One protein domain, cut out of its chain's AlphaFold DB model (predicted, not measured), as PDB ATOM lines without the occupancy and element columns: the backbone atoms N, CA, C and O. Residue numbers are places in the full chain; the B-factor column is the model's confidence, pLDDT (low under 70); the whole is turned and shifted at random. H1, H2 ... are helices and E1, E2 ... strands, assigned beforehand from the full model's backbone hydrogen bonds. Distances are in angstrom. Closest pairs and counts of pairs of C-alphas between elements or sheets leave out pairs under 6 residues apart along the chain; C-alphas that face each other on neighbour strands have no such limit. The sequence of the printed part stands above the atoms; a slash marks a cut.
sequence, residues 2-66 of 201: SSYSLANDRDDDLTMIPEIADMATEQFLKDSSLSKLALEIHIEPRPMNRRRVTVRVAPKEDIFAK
ATOM      1  N   SER A   2       2.737  -1.371 -14.714       40.50
ATOM      2  CA  SER A   2       3.893  -2.126 -15.198       40.50
ATOM      3  C   SER A   2       5.126  -1.795 -14.369       40.50
ATOM      4  O   SER A   2       5.624  -0.673 -14.415       40.50
ATOM      5  N   SER A   3       5.594  -2.768 -13.596       48.72
ATOM      6  CA  SER A   3       6.846  -2.741 -12.843       48.72
ATOM      7  C   SER A   3       8.011  -3.081 -13.775       48.72
ATOM      8  O   SER A   3       8.489  -4.211 -13.785       48.72
ATOM      9  N   TYR A   4       8.435  -2.125 -14.605       40.03
ATOM     10  CA  TYR A   4       9.677  -2.260 -15.363       40.03
ATOM     11  C   TYR A   4      10.877  -1.844 -14.497       40.03
ATOM     12  O   TYR A   4      10.852  -0.829 -13.803       40.03
ATOM     13  N   SER A   5      11.882  -2.716 -14.515       47.75
ATOM     14  CA  SER A   5      13.086  -2.815 -13.692       47.75
ATOM     15  C   SER A   5      13.828  -1.512 -13.369       47.75
ATOM     16  O   SER A   5      14.565  -0.985 -14.192       47.75
ATOM     17  N   LEU A   6      13.782  -1.109 -12.096       50.22
ATOM     18  CA  LEU A   6      14.750  -0.201 -11.451       50.22
ATOM     19  C   LEU A   6      16.114  -0.869 -11.157       50.22
ATOM     20  O   LEU A   6      16.973  -0.267 -10.517       50.22
ATOM     21  N   ALA A   7      16.293  -2.134 -11.546       50.31
ATOM     22  CA  ALA A   7      17.489  -2.912 -11.232       50.31
ATOM     23  C   ALA A   7      18.681  -2.592 -12.151       50.31
ATOM     24  O   ALA A   7      19.811  -2.643 -11.681       50.31
ATOM     25  N   ASN A   8      18.441  -2.203 -13.409       52.91
ATOM     26  CA  ASN A   8      19.517  -2.034 -14.394       52.91
ATOM     27  C   ASN A   8      20.372  -0.781 -14.133       52.91
ATOM     28  O   ASN A   8      21.593  -0.870 -14.136       52.91
ATOM     29  N   ASP A   9      19.753   0.349 -13.771       54.84
ATOM     30  CA  ASP A   9      20.481   1.603 -13.499       54.84
ATOM     31  C   ASP A   9      21.492   1.489 -12.340       54.84
ATOM     32  O   ASP A   9      22.445   2.261 -12.252       54.84
ATOM     33  N   ARG A  10      21.268   0.553 -11.408       57.81
ATOM     34  CA  ARG A  10      22.163   0.319 -10.265       57.81
ATOM     35  C   ARG A  10      23.449  -0.391 -10.679       57.81
ATOM     36  O   ARG A  10      24.505  -0.059 -10.144       57.81
ATOM     37  N   ASP A  11      23.351  -1.364 -11.579       60.69
ATOM     38  CA  ASP A  11      24.505  -2.133 -12.052       60.69
ATOM     39  C   ASP A  11      25.340  -1.325 -13.054       60.69
ATOM     40  O   ASP A  11      26.572  -1.402 -13.037       60.69
ATOM     41  N   ASP A  12      24.694  -0.460 -13.840       69.62
ATOM     42  CA  ASP A  12      25.375   0.473 -14.744       69.62
ATOM     43  C   ASP A  12      26.280   1.455 -13.971       69.62
ATOM     44  O   ASP A  12      27.438   1.659 -14.328       69.62
ATOM     45  N   ASP A  13      25.819   2.011 -12.844       72.12
ATOM     46  CA  ASP A  13      26.663   2.871 -11.999       72.12
ATOM     47  C   ASP A  13      27.848   2.095 -11.390       72.12
ATOM     48  O   ASP A  13      28.961   2.614 -11.293       72.12
ATOM     49  N   LEU A  14      27.647   0.843 -10.965       72.62
ATOM     50  CA  LEU A  14      28.715   0.033 -10.363       72.62
ATOM     51  C   LEU A  14      29.811  -0.349 -11.362       72.62
ATOM     52  O   LEU A  14      30.956  -0.539 -10.950       72.62
ATOM     53  N   THR A  15      29.472  -0.435 -12.645       81.12
ATOM     54  CA  THR A  15      30.410  -0.750 -13.728       81.12
ATOM     55  C   THR A  15      31.088   0.500 -14.288       81.12
ATOM     56  O   THR A  15      32.302   0.498 -14.469       81.12
ATOM     57  N   MET A  16      30.356   1.605 -14.456       84.38
ATOM     58  CA  MET A  16      30.911   2.845 -15.014       84.38
ATOM     59  C   MET A  16      31.834   3.604 -14.054       84.38
ATOM     60  O   MET A  16      32.780   4.255 -14.494       84.38
ATOM     61  N   ILE A  17      31.575   3.582 -12.740       86.12
ATOM     62  CA  ILE A  17      32.368   4.372 -11.780       86.12
ATOM     63  C   ILE A  17      33.851   3.957 -11.766       86.12
ATOM     64  O   ILE A  17      34.696   4.855 -11.845       86.12
ATOM     65  N   PRO A  18      34.199   2.654 -11.684       89.31
ATOM     66  CA  PRO A  18      35.582   2.204 -11.827       89.31
ATOM     67  C   PRO A  18      36.216   2.651 -13.147       89.31
ATOM     68  O   PRO A  18      37.312   3.200 -13.124       89.31
ATOM     69  N   GLU A  19      35.508   2.523 -14.273       89.44
ATOM     70  CA  GLU A  19      36.028   2.926 -15.587       89.44
ATOM     71  C   GLU A  19      36.335   4.428 -15.654       89.44
ATOM     72  O   GLU A  19      37.394   4.835 -16.132       89.44
ATOM     73  N   ILE A  20      35.442   5.273 -15.129       87.81
ATOM     74  CA  ILE A  20      35.657   6.724 -15.059       87.81
ATOM     75  C   ILE A  20      36.875   7.047 -14.186       87.81
ATOM     76  O   ILE A  20      37.667   7.924 -14.540       87.81
ATOM     77  N   ALA A  21      37.032   6.358 -13.052       89.25
ATOM     78  CA  ALA A  21      38.160   6.566 -12.153       89.25
ATOM     79  C   ALA A  21      39.488   6.131 -12.787       89.25
ATOM     80  O   ALA A  21      40.477   6.867 -12.697       89.25
ATOM     81  N   ASP A  22      39.500   4.993 -13.475       91.56
ATOM     82  CA  ASP A  22      40.675   4.470 -14.168       91.56
ATOM     83  C   ASP A  22      41.088   5.393 -15.317       91.56
ATOM     84  O   ASP A  22      42.243   5.817 -15.370       91.56
ATOM     85  N   MET A  23      40.143   5.812 -16.168       90.12
ATOM     86  CA  MET A  23      40.408   6.769 -17.249       90.12
ATOM     87  C   MET A  23      40.949   8.101 -16.716       90.12
ATOM     88  O   MET A  23      41.920   8.640 -17.249       90.12
ATOM     89  N   ALA A  24      40.340   8.641 -15.655       90.19
ATOM     90  CA  ALA A  24      40.791   9.888 -15.043       90.19
ATOM     91  C   ALA A  24      42.213   9.764 -14.478       90.19
ATOM     92  O   ALA A  24      43.031  10.667 -14.657       90.19
ATOM     93  N   THR A  25      42.515   8.639 -13.831       91.44
ATOM     94  CA  THR A  25      43.832   8.365 -13.249       91.44
ATOM     95  C   THR A  25      44.884   8.182 -14.335       91.44
ATOM     96  O   THR A  25      45.953   8.785 -14.264       91.44
ATOM     97  N   GLU A  26      44.581   7.406 -15.372       93.19
ATOM     98  CA  GLU A  26      45.491   7.175 -16.489       93.19
ATOM     99  C   GLU A  26      45.815   8.482 -17.221       93.19
ATOM    100  O   GLU A  26      46.984   8.784 -17.470       93.19
ATOM    101  N   GLN A  27      44.796   9.295 -17.509       89.12
ATOM    102  CA  GLN A  27      44.980  10.587 -18.162       89.12
ATOM    103  C   GLN A  27      45.808  11.543 -17.295       89.12
ATOM    104  O   GLN A  27      46.688  12.236 -17.806       89.12
ATOM    105  N   PHE A  28      45.567  11.549 -15.981       91.62
ATOM    106  CA  PHE A  28      46.316  12.370 -15.036       91.62
ATOM    107  C   PHE A  28      47.791  11.958 -14.943       91.62
ATOM    108  O   PHE A  28      48.668  12.815 -14.893       91.62
ATOM    109  N   LEU A  29      48.077  10.653 -14.959       90.50
ATOM    110  CA  LEU A  29      49.444  10.127 -14.905       90.50
ATOM    111  C   LEU A  29      50.221  10.342 -16.210       90.50
ATOM    112  O   LEU A  29      51.439  10.510 -16.170       90.50
ATOM    113  N   LYS A  30      49.538  10.339 -17.362       92.25
ATOM    114  CA  LYS A  30      50.157  10.600 -18.673       92.25
ATOM    115  C   LYS A  30      50.581  12.058 -18.844       92.25
ATOM    116  O   LYS A  30      51.550  12.333 -19.552       92.25
ATOM    117  N   ASP A  31      49.872  12.994 -18.219       89.75
ATOM    118  CA  ASP A  31      50.129  14.418 -18.396       89.75
ATOM    119  C   ASP A  31      51.148  14.960 -17.377       89.75
ATOM    120  O   ASP A  31      50.833  15.341 -16.248       89.75
ATOM    121  N   SER A  32      52.406  15.044 -17.818       85.69
ATOM    122  CA  SER A  32      53.522  15.600 -17.035       85.69
ATOM    123  C   SER A  32      53.284  17.029 -16.512       85.69
ATOM    124  O   SER A  32      53.849  17.408 -15.476       85.69
ATOM    125  N   SER A  33      52.414  17.813 -17.166       86.50
ATOM    126  CA  SER A  33      52.069  19.175 -16.739       86.50
ATOM    127  C   SER A  33      51.247  19.208 -15.444       86.50
ATOM    128  O   SER A  33      51.263  20.209 -14.723       86.50
ATOM    129  N   LEU A  34      50.605  18.090 -15.085       84.75
ATOM    130  CA  LEU A  34      49.763  17.947 -13.896       84.75
ATOM    131  C   LEU A  34      50.533  17.449 -12.659       84.75
ATOM    132  O   LEU A  34      49.956  17.315 -11.585       84.75
ATOM    133  N   SER A  35      51.849  17.241 -12.760       80.12
ATOM    134  CA  SER A  35      52.713  16.722 -11.678       80.12
ATOM    135  C   SER A  35      52.675  17.527 -10.363       80.12
ATOM    136  O   SER A  35      52.915  16.988  -9.272       80.12
ATOM    137  N   LYS A  36      52.357  18.826 -10.441       83.56
ATOM    138  CA  LYS A  36      52.204  19.732  -9.285       83.56
ATOM    139  C   LYS A  36      50.775  19.790  -8.732       83.56
ATOM    140  O   LYS A  36      50.558  20.346  -7.659       83.56
ATOM    141  N   LEU A  37      49.816  19.219  -9.449       88.19
ATOM    142  CA  LEU A  37      48.408  19.167  -9.076       88.19
ATOM    143  C   LEU A  37      48.103  17.814  -8.422       88.19
ATOM    144  O   LEU A  37      48.957  16.929  -8.353       88.19
ATOM    145  N   ALA A  38      46.898  17.660  -7.898       87.75
ATOM    146  CA  ALA A  38      46.365  16.387  -7.453       87.75
ATOM    147  C   ALA A  38      44.996  16.142  -8.095       87.75
ATOM    148  O   ALA A  38      44.256  17.074  -8.430       87.75
ATOM    149  N   LEU A  39      44.715  14.859  -8.306       90.25
ATOM    150  CA  LEU A  39      43.456  14.354  -8.823       90.25
ATOM    151  C   LEU A  39      42.536  14.034  -7.645       90.25
ATOM    152  O   LEU A  39      42.924  13.329  -6.716       90.25
ATOM    153  N   GLU A  40      41.317  14.541  -7.706       89.06
ATOM    154  CA  GLU A  40      40.279  14.358  -6.706       89.06
ATOM    155  C   GLU A  40      39.059  13.724  -7.382       89.06
ATOM    156  O   GLU A  40      38.520  14.263  -8.351       89.06
ATOM    157  N   ILE A  41      38.635  12.559  -6.889       89.62
ATOM    158  CA  ILE A  41      37.480  11.821  -7.410       89.62
ATOM    159  C   ILE A  41      36.446  11.732  -6.290       89.62
ATOM    160  O   ILE A  41      36.647  11.044  -5.291       89.62
ATOM    161  N   HIS A  42      35.331  12.435  -6.467       86.81
ATOM    162  CA  HIS A  42      34.203  12.445  -5.538       86.81
ATOM    163  C   HIS A  42      33.086  11.552  -6.043       86.81
ATOM    164  O   HIS A  42      32.643  11.706  -7.179       86.81
ATOM    165  N   ILE A  43      32.587  10.669  -5.182       88.75
ATOM    166  CA  ILE A  43      31.434   9.813  -5.470       88.75
ATOM    167  C   ILE A  43      30.333  10.178  -4.475       88.75
ATOM    168  O   ILE A  43      30.365   9.777  -3.314       88.75
ATOM    169  N   GLU A  44      29.359  10.967  -4.926       86.06
ATOM    170  CA  GLU A  44      28.229  11.399  -4.103       86.06
ATOM    171  C   GLU A  44      27.039  10.444  -4.285       86.06
ATOM    172  O   GLU A  44      26.618  10.213  -5.426       86.06
ATOM    173  N   PRO A  45      26.427   9.927  -3.204       83.56
ATOM    174  CA  PRO A  45      25.170   9.202  -3.319       83.56
ATOM    175  C   PRO A  45      24.046  10.151  -3.762       83.56
ATOM    176  O   PRO A  45      23.948  11.296  -3.317       83.56
ATOM    177  N   ARG A  46      23.171   9.667  -4.640       82.25
ATOM    178  CA  ARG A  46      21.967  10.359  -5.113       82.25
ATOM    179  C   ARG A  46      20.718   9.540  -4.760       82.25
ATOM    180  O   ARG A  46      20.818   8.340  -4.491       82.25
ATOM    181  N   PRO A  47      19.525  10.169  -4.755       80.38
ATOM    182  CA  PRO A  47      18.266   9.442  -4.618       80.38
ATOM    183  C   PRO A  47      18.149   8.314  -5.650       80.38
ATOM    184  O   PRO A  47      18.791   8.349  -6.698       80.38
ATOM    185  N   MET A  48      17.307   7.320  -5.355       76.75
ATOM    186  CA  MET A  48      17.103   6.138  -6.209       76.75
ATOM    187  C   MET A  48      18.357   5.269  -6.399       76.75
ATOM    188  O   MET A  48      18.459   4.536  -7.373       76.75
ATOM    189  N   ASN A  49      19.289   5.297  -5.438       73.44
ATOM    190  CA  ASN A  49      20.532   4.512  -5.448       73.44
ATOM    191  C   ASN A  49      21.493   4.818  -6.595       73.44
ATOM    192  O   ASN A  49      22.358   3.997  -6.893       73.44
ATOM    193  N   ARG A  50      21.356   5.995  -7.201       78.44
ATOM    194  CA  ARG A  50      22.314   6.480  -8.185       78.44
ATOM    195  C   ARG A  50      23.534   7.074  -7.496       78.44
ATOM    196  O   ARG A  50      23.471   7.473  -6.328       78.44
ATOM    197  N   ARG A  51      24.644   7.179  -8.213       82.62
ATOM    198  CA  ARG A  51      25.870   7.823  -7.734       82.62
ATOM    199  C   ARG A  51      26.336   8.853  -8.748       82.62
ATOM    200  O   ARG A  51      26.292   8.640  -9.950       82.62
ATOM    201  N   ARG A  52      26.788  10.001  -8.257       84.50
ATOM    202  CA  ARG A  52      27.376  11.043  -9.095       84.50
ATOM    203  C   ARG A  52      28.879  11.042  -8.894       84.50
ATOM    204  O   ARG A  52      29.341  11.325  -7.791       84.50
ATOM    205  N   VAL A  53      29.620  10.783  -9.966       87.44
ATOM    206  CA  VAL A  53      31.076  10.939  -9.981       87.44
ATOM    207  C   VAL A  53      31.424  12.355 -10.410       87.44
ATOM    208  O   VAL A  53      30.919  12.852 -11.414       87.44
ATOM    209  N   THR A  54      32.290  13.012  -9.648       88.75
ATOM    210  CA  THR A  54      32.898  14.288 -10.024       88.75
ATOM    211  C   THR A  54      34.408  14.128  -9.976       88.75
ATOM    212  O   THR A  54      34.959  13.797  -8.932       88.75
ATOM    213  N   VAL A  55      35.070  14.369 -11.104       88.38
ATOM    214  CA  VAL A  55      36.531  14.350 -11.215       88.38
ATOM    215  C   VAL A  55      37.023  15.790 -11.257       88.38
ATOM    216  O   VAL A  55      36.541  16.593 -12.060       88.38
ATOM    217  N   ARG A  56      37.973  16.133 -10.392       86.88
ATOM    218  CA  ARG A  56      38.563  17.467 -10.306       86.88
ATOM    219  C   ARG A  56      40.079  17.363 -10.236       86.88
ATOM    220  O   ARG A  56      40.624  16.485  -9.583       86.88
ATOM    221  N   VAL A  57      40.755  18.301 -10.889       88.25
ATOM    222  CA  VAL A  57      42.193  18.511 -10.736       88.25
ATOM    223  C   VAL A  57      42.390  19.847 -10.033       88.25
ATOM    224  O   VAL A  57      41.845  20.865 -10.468       88.25
ATOM    225  N   ALA A  58      43.119  19.848  -8.922       83.25
ATOM    226  CA  ALA A  58      43.369  21.043  -8.122       83.25
ATOM    227  C   ALA A  58      44.813  21.053  -7.593       83.25
ATOM    228  O   ALA A  58      45.469  20.012  -7.596       83.25
ATOM    229  N   PRO A  59      45.350  22.210  -7.168       84.38
ATOM    230  CA  PRO A  59      46.634  22.269  -6.474       84.38
ATOM    231  C   PRO A  59      46.670  21.293  -5.293       84.38
ATOM    232  O   PRO A  59      45.675  21.130  -4.588       84.38
ATOM    233  N   LYS A  60      47.820  20.652  -5.052       77.56
ATOM    234  CA  LYS A  60      47.991  19.718  -3.920       77.56
ATOM    235  C   LYS A  60      47.626  20.370  -2.581       77.56
ATOM    236  O   LYS A  60      47.019  19.727  -1.732       77.56
ATOM    237  N   GLU A  61      47.936  21.653  -2.429       71.44
ATOM    238  CA  GLU A  61      47.605  22.451  -1.243       71.44
ATOM    239  C   GLU A  61      46.091  22.548  -0.982       71.44
ATOM    240  O   GLU A  61      45.679  22.538   0.176       71.44
ATOM    241  N   ASP A  62      45.261  22.560  -2.032       65.88
ATOM    242  CA  ASP A  62      43.799  22.674  -1.922       65.88
ATOM    243  C   ASP A  62      43.125  21.338  -1.557       65.88
ATOM    244  O   ASP A  62      42.050  21.337  -0.964       65.88
ATOM    245  N   ILE A  63      43.738  20.201  -1.914       62.53
ATOM    246  CA  ILE A  63      43.177  18.852  -1.683       62.53
ATOM    247  C   ILE A  63      43.550  18.322  -0.294       62.53
ATOM    248  O   ILE A  63      42.762  17.628   0.344       62.53
ATOM    249  N   PHE A  64      44.744  18.667   0.198       59.38
ATOM    250  CA  PHE A  64      45.207  18.289   1.538       59.38
ATOM    251  C   PHE A  64      44.940  19.352   2.603       59.38
ATOM    252  O   PHE A  64      45.327  19.164   3.761       59.38
ATOM    253  N   ALA A  65      44.277  20.456   2.248       57.09
ATOM    254  CA  ALA A  65      43.704  21.342   3.244       57.09
ATOM    255  C   ALA A  65      42.765  20.496   4.115       57.09
ATOM    256  O   ALA A  65      41.730  20.014   3.654       57.09
ATOM    257  N   LYS A  66      43.170  20.261   5.375       54.62
ATOM    258  CA  LYS A  66      42.319  19.648   6.407       54.62
ATOM    259  C   LYS A  66      40.924  20.260   6.303       54.62
ATOM    260  O   LYS A  66      40.864  21.451   5.999       54.62
TER     261      LYS A  66
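AT A GLANCE: This is residues 2 to 66 of the 201 residues of an uncharacterized protein of Toxocara canis (UniProt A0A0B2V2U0). What shape? A long hairpin, E1 and E2, runs loosely alongside long helix H1 as a flat slab, with tiny H2 at one end. How built? The 65 printed residues, mixed in class, include H1, E1, E2, H2 in order. It is loose, with radius of gyration of the C-alphas 15.5 A, spanning 53 by 27 by 11 A.

IN THESE COORDINATES: Where are strands? E1, residues 37 to 45, is 25.9 A long; E2, residues 51 to 59, 25.3 A. Helices? H1, residues 8 to 30, 33.4 A long, starts at C-alpha (19.517, -2.034, -14.394); H2, residues 60 to 63, ends at (43.177, 18.852, -1.683).

HOW THE PARTS SIT: Strand pairing? Antiparallel E1 and E2 have N 40 and O 56 within hydrogen-bond range, 2.8 A. Helices? C-alphas 13 and 51, closest between H1 and E2, are 6.6 A apart. H1 and H2 are apart. H1 has 17 of 19 O i to N i+4 pairs within range.

THE WHOLE: Any cut? The printed part has no cut. Low confidence? pLDDT is under 70 at residues 2 to 12 and 62 to 66.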